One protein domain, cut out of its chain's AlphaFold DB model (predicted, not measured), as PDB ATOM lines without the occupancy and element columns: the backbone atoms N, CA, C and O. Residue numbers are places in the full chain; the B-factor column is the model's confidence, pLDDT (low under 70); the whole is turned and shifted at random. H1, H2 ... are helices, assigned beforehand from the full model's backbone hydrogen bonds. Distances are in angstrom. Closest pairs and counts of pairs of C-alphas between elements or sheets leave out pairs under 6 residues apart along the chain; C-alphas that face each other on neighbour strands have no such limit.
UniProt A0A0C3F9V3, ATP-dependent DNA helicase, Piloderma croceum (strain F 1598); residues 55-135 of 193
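AT A GLANCE: This is residues 55 to 135 of the 193 residues of the protein "ATP-dependent DNA helicase" of Piloderma croceum (strain F 1598) (UniProt A0A0C3F9V3). Three helices make a small bundle with their centres in a triangle: H1 and H2 form a helical hairpin, and H3 packs on both. After H2 a long unnamed link, residues 101 to 118, runs back along the length of H2 on the side away from H1 before H3 begins, while the unnamed residues 55 to 68 lead past H2 to H1. The printed part has 81 residues, with three named helices in the order H1, H2, H3 and no named strand, and its class is all helix. It is compact, with a radius of gyration of the C-alphas of 12.3 A, and spans 34 by 25 by 23 A.

IN THESE COORDINATES: The printed part begins with residues 55 to 68, which hold no named element. H1 follows, residues 69 to 81, 18.1 A from first to last C-alpha; it begins at C-alpha 69 (155.180, 157.826, 253.395). H2 takes residues 86 to 100 and is the longest helix by residues, with 15 residues over 20.8 A; its C-alpha 86 is at (152.117, 147.062, 234.532). H3 takes residues 119 to 132, 20.5 A long, and ends at C-alpha 132 (168.359, 154.752, 247.680).

HOW THE PARTS SIT: H1, H2 and H3 are a bundle, a group of helices that touch one another. H1 and H2 form a helical hairpin: they touch, run opposite ways at a shallow tilt of 30 degrees, and their closest C-alphas, those of Ile 79 and Glu 89, are 6.5 A apart. H2 and H3 touch and run the same way at a shallow tilt of 32 degrees, only just short of steep; their closest C-alphas, those of Gln 88 and Val 122, are 5.8 A apart. H1 touches H3 with residues 74 to 79 alone; the closest C-alphas, those of Val 78 and Ala 125, are 6.2 A apart. H1 and H3 run opposite ways at a steep tilt of 40 degrees. Two of these three pairs are at a shallow tilt, and the packing is only just mostly aligned. In H1, H2 and H3 every O i to N i+4 pair is within hydrogen-bond range.

THE WHOLE: The two C-alphas farthest apart are those of Gln 67 and Ala 115, at 35.4 A. The printed part has no cut, from residue 55 to residue 135, and its first and last C-alphas are 24.2 A apart. The link from H1 to H2 is tight, with 4 residues, and the link from H2 to H3 is long, with 18. The mean pLDDT of the printed part of this model is 91.2, and residue 55 is the one printed residue under 70.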
ATOM      1  N   VAL A  55     150.201 134.932 259.166       69.06
ATOM      2  CA  VAL A  55     151.155 135.732 258.398       69.06
ATOM      3  C   VAL A  55     150.403 136.769 257.580       69.06
ATOM      4  O   VAL A  55     149.553 136.428 256.752       69.06
ATOM      5  N   ASP A  56     150.727 138.041 257.796       75.69
ATOM      6  CA  ASP A  56     150.183 139.107 256.969       75.69
ATOM      7  C   ASP A  56     150.839 139.095 255.581       75.69
ATOM      8  O   ASP A  56     152.002 139.452 255.412       75.69
ATOM      9  N   ARG A  57     150.066 138.681 254.572       85.06
ATOM     10  CA  ARG A  57     150.448 138.717 253.150       85.06
ATOM     11  C   ARG A  57     149.793 139.875 252.402       85.06
ATOM     12  O   ARG A  57     149.668 139.831 251.175       85.06
ATOM     13  N   SER A  58     149.349 140.905 253.124       86.69
ATOM     14  CA  SER A  58     148.719 142.092 252.546       86.69
ATOM     15  C   SER A  58     149.583 142.743 251.457       86.69
ATOM     16  O   SER A  58     149.027 143.217 250.472       86.69
ATOM     17  N   TYR A  59     150.918 142.660 251.546       84.62
ATOM     18  CA  TYR A  59     151.868 143.172 250.544       84.62
ATOM     19  C   TYR A  59     151.698 142.591 249.125       84.62
ATOM     20  O   TYR A  59     152.188 143.185 248.161       84.62
ATOM     21  N   LEU A  60     151.004 141.455 248.970       87.62
ATOM     22  CA  LEU A  60     150.652 140.869 247.668       87.62
ATOM     23  C   LEU A  60     149.428 141.531 247.014       87.62
ATOM     24  O   LEU A  60     149.182 141.339 245.819       87.62
ATOM     25  N   GLN A  61     148.627 142.263 247.788       87.62
ATOM     26  CA  GLN A  61     147.373 142.842 247.323       87.62
ATOM     27  C   GLN A  61     147.615 144.144 246.551       87.62
ATOM     28  O   GLN A  61     148.444 144.972 246.916       87.62
ATOM     29  N   LYS A  62     146.835 144.365 245.486       83.06
ATOM     30  CA  LYS A  62     146.963 145.551 244.615       83.06
ATOM     31  C   LYS A  62     146.695 146.873 245.348       83.06
ATOM     32  O   LYS A  62     147.229 147.907 244.971       83.06
ATOM     33  N   ASN A  63     145.834 146.842 246.359       85.94
ATOM     34  CA  ASN A  63     145.447 147.988 247.182       85.94
ATOM     35  C   ASN A  63     146.341 148.172 248.418       85.94
ATOM     36  O   ASN A  63     146.044 149.046 249.233       85.94
ATOM     37  N   PHE A  64     147.397 147.369 248.574       86.88
ATOM     38  CA  PHE A  64     148.349 147.547 249.658       86.88
ATOM     39  C   PHE A  64     148.983 148.936 249.586       86.88
ATOM     40  O   PHE A  64     149.404 149.392 248.521       86.88
ATOM     41  N   LYS A  65     149.063 149.594 250.741       82.50
ATOM     42  CA  LYS A  65     149.753 150.869 250.898       82.50
ATOM     43  C   LYS A  65     150.786 150.735 251.996       82.50
ATOM     44  O   LYS A  65     150.477 150.256 253.086       82.50
ATOM     45  N   VAL A  66     151.999 151.186 251.704       82.88
ATOM     46  CA  VAL A  66     153.073 151.219 252.688       82.88
ATOM     47  C   VAL A  66     152.716 152.244 253.764       82.88
ATOM     48  O   VAL A  66     152.289 153.353 253.453       82.88
ATOM     49  N   GLN A  67     152.894 151.883 255.037       83.25
ATOM     50  CA  GLN A  67     152.612 152.791 256.159       83.25
ATOM     51  C   GLN A  67     153.569 153.995 256.182       83.25
ATOM     52  O   GLN A  67     153.189 155.097 256.564       83.25
ATOM     53  N   SER A  68     154.817 153.781 255.762       88.44
ATOM     54  CA  SER A  68     155.850 154.811 255.681       88.44
ATOM     55  C   SER A  68     155.713 155.624 254.395       88.44
ATOM     56  O   SER A  68     156.037 155.137 253.311       88.44
ATOM     57  N   GLU A  69     155.321 156.891 254.521       90.56
ATOM     58  CA  GLU A  69     155.180 157.826 253.395       90.56
ATOM     59  C   GLU A  69     156.483 157.980 252.597       90.56
ATOM     60  O   GLU A  69     156.480 157.944 251.370       90.56
ATOM     61  N   THR A  70     157.626 158.039 253.283       92.81
ATOM     62  CA  THR A  70     158.955 158.102 252.651       92.81
ATOM     63  C   THR A  70     159.244 156.897 251.755       92.81
ATOM     64  O   THR A  70     159.796 157.045 250.668       92.81
ATOM     65  N   ALA A  71     158.848 155.700 252.191       91.94
ATOM     66  CA  ALA A  71     159.038 154.473 251.432       91.94
ATOM     67  C   ALA A  71     158.056 154.395 250.261       91.94
ATOM     68  O   ALA A  71     158.451 153.981 249.177       91.94
ATOM     69  N   GLN A  72     156.811 154.838 250.461       93.75
ATOM     70  CA  GLN A  72     155.831 154.939 249.383       93.75
ATOM     71  C   GLN A  72     156.324 155.883 248.280       93.75
ATOM     72  O   GLN A  72     156.316 155.497 247.115       93.75
ATOM     73  N   ASN A  73     156.808 157.075 248.637       95.50
ATOM     74  CA  ASN A  73     157.329 158.046 247.672       95.50
ATOM     75  C   ASN A  73     158.518 157.478 246.894       95.50
ATOM     76  O   ASN A  73     158.526 157.538 245.669       95.50
ATOM     77  N   LEU A  74     159.460 156.819 247.579       96.38
ATOM     78  CA  LEU A  74     160.587 156.167 246.915       96.38
ATOM     79  C   LEU A  74     160.140 155.077 245.923       96.38
ATOM     80  O   LEU A  74     160.713 154.955 244.842       96.38
ATOM     81  N   ILE A  75     159.133 154.274 246.277       96.12
ATOM     82  CA  ILE A  75     158.579 153.246 245.384       96.12
ATOM     83  C   ILE A  75     158.009 153.895 244.120       96.12
ATOM     84  O   ILE A  75     158.326 153.444 243.020       96.12
ATOM     85  N   GLU A  76     157.218 154.961 244.257       96.38
ATOM     86  CA  GLU A  76     156.668 155.685 243.103       96.38
ATOM     87  C   GLU A  76     157.766 156.337 242.250       96.38
ATOM     88  O   GLU A  76     157.709 156.274 241.019       96.38
ATOM     89  N   ASP A  77     158.791 156.913 242.880       97.56
ATOM     90  CA  ASP A  77     159.919 157.539 242.188       97.56
ATOM     91  C   ASP A  77     160.700 156.521 241.353       97.56
ATOM     92  O   ASP A  77     161.028 156.786 240.196       97.56
ATOM     93  N   VAL A  78     160.955 155.327 241.898       97.81
ATOM     94  CA  VAL A  78     161.632 154.247 241.168       97.81
ATOM     95  C   VAL A  78     160.771 153.747 240.006       97.81
ATOM     96  O   VAL A  78     161.288 153.575 238.902       97.81
ATOM     97  N   ILE A  79     159.462 153.565 240.202       97.31
ATOM     98  CA  ILE A  79     158.545 153.139 239.128       97.31
ATOM     99  C   ILE A  79     158.577 154.132 237.964       97.31
ATOM    100  O   ILE A  79     158.693 153.719 236.809       97.31
ATOM    101  N   ARG A  80     158.532 155.435 238.268       97.44
ATOM    102  CA  ARG A  80     158.606 156.507 237.266       97.44
ATOM    103  C   ARG A  80     159.970 156.562 236.590       97.44
ATOM    104  O   ARG A  80     160.032 156.618 235.369       97.44
ATOM    105  N   LYS A  81     161.056 156.502 237.365       97.75
ATOM    106  CA  LYS A  81     162.438 156.566 236.864       97.75
ATOM    107  C   LYS A  81     162.762 155.446 235.875       97.75
ATOM    108  O   LYS A  81     163.528 155.670 234.943       97.75
ATOM    109  N   PHE A  82     162.228 154.247 236.100       96.94
ATOM    110  CA  PHE A  82     162.490 153.080 235.255       96.94
ATOM    111  C   PHE A  82     161.398 152.803 234.220       96.94
ATOM    112  O   PHE A  82     161.545 151.829 233.477       96.94
ATOM    113  N   GLU A  83     160.348 153.631 234.176       97.00
ATOM    114  CA  GLU A  83     159.215 153.515 233.249       97.00
ATOM    115  C   GLU A  83     158.643 152.086 233.212       97.00
ATOM    116  O   GLU A  83     158.488 151.471 232.155       97.00
ATOM    117  N   LEU A  84     158.391 151.514 234.395       96.56
ATOM    118  CA  LEU A  84     157.986 150.113 234.504       96.56
ATOM    119  C   LEU A  84     156.613 149.873 233.862       96.56
ATOM    120  O   LEU A  84     155.657 150.609 234.096       96.56
ATOM    121  N   THR A  85     156.494 148.791 233.089       96.00
ATOM    122  CA  THR A  85     155.192 148.329 232.581       96.00
ATOM    123  C   THR A  85     154.340 147.750 233.710       96.00
ATOM    124  O   THR A  85     154.863 147.401 234.764       96.00
ATOM    125  N   SER A  86     153.036 147.554 233.490       94.38
ATOM    126  CA  SER A  86     152.117 147.062 234.532       94.38
ATOM    127  C   SER A  86     152.577 145.764 235.210       94.38
ATOM    128  O   SER A  86     152.467 145.624 236.427       94.38
ATOM    129  N   GLU A  87     153.121 144.815 234.444       93.31
ATOM    130  CA  GLU A  87     153.602 143.537 234.987       93.31
ATOM    131  C   GLU A  87     154.957 143.677 235.693       93.31
ATOM    132  O   GLU A  87     155.197 143.040 236.721       93.31
ATOM    133  N   GLN A  88     155.836 144.544 235.184       95.62
ATOM    134  CA  GLN A  88     157.120 144.850 235.820       95.62
ATOM    135  C   GLN A  88     156.915 145.596 237.141       95.62
ATOM    136  O   GLN A  88     157.514 145.238 238.153       95.62
ATOM    137  N   GLU A  89     156.029 146.592 237.139       95.81
ATOM    138  CA  GLU A  89     155.605 147.349 238.310       95.81
ATOM    139  C   GLU A  89     154.997 146.418 239.355       95.81
ATOM    140  O   GLU A  89     155.355 146.497 240.525       95.81
ATOM    141  N   ARG A  90     154.122 145.490 238.949       94.12
ATOM    142  CA  ARG A  90     153.538 144.507 239.865       94.12
ATOM    143  C   ARG A  90     154.611 143.671 240.559       94.12
ATOM    144  O   ARG A  90     154.563 143.522 241.779       94.12
ATOM    145  N   ALA A  91     155.573 143.142 239.802       95.31
ATOM    146  CA  ALA A  91     156.666 142.360 240.370       95.31
ATOM    147  C   ALA A  91     157.540 143.202 241.312       95.31
ATOM    148  O   ALA A  91     157.829 142.783 242.432       95.31
ATOM    149  N   PHE A  92     157.897 144.415 240.883       96.69
ATOM    150  CA  PHE A  92     158.657 145.370 241.683       96.69
ATOM    151  C   PHE A  92     157.944 145.714 242.998       96.69
ATOM    152  O   PHE A  92     158.545 145.595 244.065       96.69
ATOM    153  N   ARG A  93     156.657 146.078 242.945       96.00
ATOM    154  CA  ARG A  93     155.864 146.468 244.118       96.00
ATOM    155  C   ARG A  93     155.762 145.351 245.139       96.00
ATOM    156  O   ARG A  93     155.923 145.634 246.317       96.00
ATOM    157  N   ILE A  94     155.546 144.102 244.722       94.94
ATOM    158  CA  ILE A  94     155.490 142.962 245.653       94.94
ATOM    159  C   ILE A  94     156.768 142.896 246.496       94.94
ATOM    160  O   ILE A  94     156.705 142.799 247.720       94.94
ATOM    161  N   ILE A  95     157.930 143.003 245.849       95.25
ATOM    162  CA  ILE A  95     159.230 142.894 246.516       95.25
ATOM    163  C   ILE A  95     159.523 144.141 247.353       95.25
ATOM    164  O   ILE A  95     159.962 144.016 248.495       95.25
ATOM    165  N   ALA A  96     159.253 145.335 246.820       95.38
ATOM    166  CA  ALA A  96     159.487 146.593 247.517       95.38
ATOM    167  C   ALA A  96     158.589 146.734 248.757       95.38
ATOM    168  O   ALA A  96     159.084 147.060 249.832       95.38
ATOM    169  N   ASN A  97     157.299 146.402 248.640       94.25
ATOM    170  CA  ASN A  97     156.348 146.370 249.753       94.25
ATOM    171  C   ASN A  97     156.779 145.361 250.820       94.25
ATOM    172  O   ASN A  97     156.766 145.671 252.009       94.25
ATOM    173  N   HIS A  98     157.215 144.171 250.401       93.81
ATOM    174  CA  HIS A  98     157.757 143.169 251.312       93.81
ATOM    175  C   HIS A  98     158.997 143.683 252.060       93.81
ATOM    176  O   HIS A  98     159.120 143.485 253.264       93.81
ATOM    177  N   ALA A  99     159.900 144.388 251.371       92.56
ATOM    178  CA  ALA A  99     161.166 144.866 251.935       92.56
ATOM    179  C   ALA A  99     160.999 145.933 253.022       92.56
ATOM    180  O   ALA A  99     161.889 146.089 253.865       92.56
ATOM    181  N   VAL A 100     159.883 146.665 252.980       91.06
ATOM    182  CA  VAL A 100     159.543 147.750 253.914       91.06
ATOM    183  C   VAL A 100     158.510 147.340 254.957       91.06
ATOM    184  O   VAL A 100     158.240 148.114 255.873       91.06
ATOM    185  N   THR A 101     157.946 146.137 254.836       87.19
ATOM    186  CA  THR A 101     157.020 145.578 255.821       87.19
ATOM    187  C   THR A 101     157.822 144.767 256.840       87.19
ATOM    188  O   THR A 101     158.414 143.746 256.478       87.19
ATOM    189  N   PRO A 102     157.896 145.207 258.108       78.81
ATOM    190  CA  PRO A 102     158.635 144.484 259.133       78.81
ATOM    191  C   PRO A 102     157.954 143.148 259.454       78.81
ATOM    192  O   PRO A 102     156.731 143.052 259.452       78.81
ATOM    193  N   GLY A 103     158.748 142.126 259.776       74.75
ATOM    194  CA  GLY A 103     158.225 140.837 260.247       74.75
ATOM    195  C   GLY A 103     157.593 139.945 259.174       74.75
ATOM    196  O   GLY A 103     157.023 138.918 259.527       74.75
ATOM    197  N   SER A 104     157.707 140.299 257.890       79.50
ATOM    198  CA  SER A 104     157.288 139.426 256.788       79.50
ATOM    199  C   SER A 104     158.089 138.115 256.778       79.50
ATOM    200  O   SER A 104     159.285 138.097 257.089       79.50
ATOM    201  N   GLU A 105     157.430 137.018 256.408       84.38
ATOM    202  CA  GLU A 105     158.080 135.723 256.188       84.38
ATOM    203  C   GLU A 105     159.019 135.754 254.969       84.38
ATOM    204  O   GLU A 105     159.167 136.766 254.296       84.38
ATOM    205  N   GLN A 106     159.681 134.643 254.653       87.44
ATOM    206  CA  GLN A 106     160.492 134.587 253.439       87.44
ATOM    207  C   GLN A 106     159.614 134.724 252.183       87.44
ATOM    208  O   GLN A 106     158.745 133.891 251.923       87.44
ATOM    209  N   LEU A 107     159.908 135.717 251.338       90.62
ATOM    210  CA  LEU A 107     159.305 135.824 250.013       90.62
ATOM    211  C   LEU A 107     159.987 134.868 249.027       90.62
ATOM    212  O   LEU A 107     161.138 135.070 248.647       90.62
ATOM    213  N   ILE A 108     159.240 133.872 248.549       91.44
ATOM    214  CA  ILE A 108     159.633 133.027 247.417       91.44
ATOM    215  C   ILE A 108     158.799 133.445 246.211       91.44
ATOM    216  O   ILE A 108     157.574 133.328 246.218       91.44
ATOM    217  N   MET A 109     159.460 133.949 245.171       92.31
ATOM    218  CA  MET A 109     158.795 134.492 243.992       92.31
ATOM    219  C   MET A 109     159.462 134.005 242.707       92.31
ATOM    220  O   MET A 109     160.684 134.016 242.586       92.31
ATOM    221  N   TYR A 110     158.641 133.637 241.724       92.75
ATOM    222  CA  TYR A 110     159.069 133.376 240.354       92.75
ATOM    223  C   TYR A 110     158.504 134.455 239.425       92.75
ATOM    224  O   TYR A 110     157.287 134.632 239.337       92.75
ATOM    225  N   VAL A 111     159.387 135.173 238.728       90.56
ATOM    226  CA  VAL A 111     159.011 136.202 237.748       90.56
ATOM    227  C   VAL A 111     159.187 135.639 236.339       90.56
ATOM    228  O   VAL A 111     160.273 135.673 235.759       90.56
ATOM    229  N   GLY A 112     158.101 135.097 235.791       89.81
ATOM    230  CA  GLY A 112     158.057 134.577 234.426       89.81
ATOM    231  C   GLY A 112     157.900 135.666 233.358       89.81
ATOM    232  O   GLY A 112     157.621 136.829 233.645       89.81
ATOM    233  N   GLY A 113     158.064 135.278 232.095       88.00
ATOM    234  CA  GLY A 113     157.781 136.129 230.937       88.00
ATOM    235  C   GLY A 113     158.648 135.767 229.737       88.00
ATOM    236  O   GLY A 113     159.769 135.278 229.909       88.00
ATOM    237  N   MET A 114     158.151 136.032 228.528       89.81
ATOM    238  CA  MET A 114     158.892 135.779 227.286       89.81
ATOM    239  C   MET A 114     160.239 136.524 227.253       89.81
ATOM    240  O   MET A 114     160.483 137.474 228.008       89.81
ATOM    241  N   ALA A 115     161.161 136.081 226.400       86.56
ATOM    242  CA  ALA A 115     162.385 136.838 226.146       86.56
ATOM    243  C   ALA A 115     162.032 138.254 225.652       86.56
ATOM    244  O   ALA A 115     161.059 138.438 224.929       86.56
ATOM    245  N   GLY A 116     162.791 139.262 226.088       86.19
ATOM    246  CA  GLY A 116     162.550 140.656 225.698       86.19
ATOM    247  C   GLY A 116     161.478 141.406 226.501       86.19
ATOM    248  O   GLY A 116     161.342 142.607 226.316       86.19
ATOM    249  N   THR A 117     160.780 140.786 227.461       87.94
ATOM    250  CA  THR A 117     159.758 141.480 228.285       87.94
ATOM    251  C   THR A 117     160.325 142.400 229.379       87.94
ATOM    252  O   THR A 117     159.595 142.851 230.260       87.94
ATOM    253  N   GLY A 118     161.634 142.663 229.372       88.38
ATOM    254  CA  GLY A 118     162.265 143.598 230.305       88.38
ATOM    255  C   GLY A 118     162.363 143.112 231.756       88.38
ATOM    256  O   GLY A 118     162.416 143.930 232.663       88.38
ATOM    257  N   LYS A 119     162.446 141.798 232.013       91.81
ATOM    258  CA  LYS A 119     162.691 141.265 233.375       91.81
ATOM    259  C   LYS A 119     163.930 141.892 234.037       91.81
ATOM    260  O   LYS A 119     163.891 142.250 235.208       91.81
ATOM    261  N   SER A 120     164.996 142.120 233.267       91.50
ATOM    262  CA  SER A 120     166.202 142.804 233.750       91.50
ATOM    263  C   SER A 120     165.949 144.259 234.175       91.50
ATOM    264  O   SER A 120     166.690 144.774 235.004       91.50
ATOM    265  N   GLN A 121     164.907 144.920 233.656       94.00
ATOM    266  CA  GLN A 121     164.509 146.266 234.089       94.00
ATOM    267  C   GLN A 121     163.992 146.248 235.532       94.00
ATOM    268  O   GLN A 121     164.351 147.120 236.316       94.00
ATOM    269  N   VAL A 122     163.235 145.209 235.912       95.25
ATOM    270  CA  VAL A 122     162.778 145.002 237.298       95.25
ATOM    271  C   VAL A 122     163.974 144.843 238.236       95.25
ATOM    272  O   VAL A 122     164.008 145.462 239.294       95.25
ATOM    273  N   ILE A 123     164.990 144.075 237.826       94.69
ATOM    274  CA  ILE A 123     166.224 143.897 238.607       94.69
ATOM    275  C   ILE A 123     166.922 145.246 238.825       94.69
ATOM    276  O   ILE A 123     167.265 145.580 239.956       94.69
ATOM    277  N   LYS A 124     167.082 146.055 237.770       95.12
ATOM    278  CA  LYS A 124     167.704 147.385 237.876       95.12
ATOM    279  C   LYS A 124     166.911 148.332 238.784       95.12
ATOM    280  O   LYS A 124     167.513 149.041 239.586       95.12
ATOM    281  N   ALA A 125     165.581 148.306 238.699       96.94
ATOM    282  CA  ALA A 125     164.710 149.086 239.572       96.94
ATOM    283  C   ALA A 125     164.857 148.672 241.046       96.94
ATOM    284  O   ALA A 125     164.969 149.529 241.920       96.94
ATOM    285  N   LEU A 126     164.938 147.366 241.331       97.00
ATOM    286  CA  LEU A 126     165.185 146.858 242.685       97.00
ATOM    287  C   LEU A 126     166.563 147.264 243.211       97.00
ATOM    288  O   LEU A 126     166.669 147.704 244.354       97.00
ATOM    289  N   MET A 127     167.607 147.172 242.385       95.44
ATOM    290  CA  MET A 127     168.946 147.626 242.766       95.44
ATOM    291  C   MET A 127     168.950 149.103 243.167       95.44
ATOM    292  O   MET A 127     169.524 149.449 244.200       95.44
ATOM    293  N   GLU A 128     168.293 149.961 242.383       96.50
ATOM    294  CA  GLU A 128     168.162 151.379 242.719       96.50
ATOM    295  C   GLU A 128     167.359 151.572 244.006       96.50
ATOM    296  O   GLU A 128     167.803 152.296 244.889       96.50
ATOM    297  N   PHE A 129     166.231 150.879 244.161       97.38
ATOM    298  CA  PHE A 129     165.402 150.955 245.361       97.38
ATOM    299  C   PHE A 129     166.191 150.634 246.643       97.38
ATOM    300  O   PHE A 129     166.165 151.418 247.593       97.38
ATOM    301  N   PHE A 130     166.947 149.532 246.672       95.44
ATOM    302  CA  PHE A 130     167.786 149.192 247.829       95.44
ATOM    303  C   PHE A 130     168.952 150.168 248.005       95.44
ATOM    304  O   PHE A 130     169.315 150.497 249.134       95.44
ATOM    305  N   LYS A 131     169.525 150.680 246.911       94.19
ATOM    306  CA  LYS A 131     170.588 151.689 246.961       94.19
ATOM    307  C   LYS A 131     170.111 153.010 247.558       94.19
ATOM    308  O   LYS A 131     170.776 153.533 248.447       94.19
ATOM    309  N   SER A 132     168.951 153.516 247.148       94.94
ATOM    310  CA  SER A 132     168.359 154.752 247.680       94.94
ATOM    311  C   SER A 132     168.016 154.659 249.168       94.94
ATOM    312  O   SER A 132     167.929 155.680 249.843       94.94
ATOM    313  N   ARG A 133     167.861 153.441 249.697       92.31
ATOM    314  CA  ARG A 133     167.647 153.167 251.126       92.31
ATOM    315  C   ARG A 133     168.937 152.955 251.916       92.31
ATOM    316  O   ARG A 133     168.867 152.692 253.109       92.31
ATOM    317  N   ASN A 134     170.103 153.035 251.270       91.25
ATOM    318  CA  ASN A 134     171.386 152.630 251.848       91.25
ATOM    319  C   ASN A 134     171.394 151.158 252.327       91.25
ATOM    320  O   ASN A 134     172.077 150.781 253.274       91.25
ATOM    321  N   GLU A 135     170.619 150.314 251.645       92.06
ATOM    322  CA  GLU A 135     170.361 148.907 251.963       92.06
ATOM    323  C   GLU A 135     170.839 147.974 250.832       92.06
ATOM    324  O   GLU A 135     170.379 146.840 250.711       92.06
TER     325      GLU A 135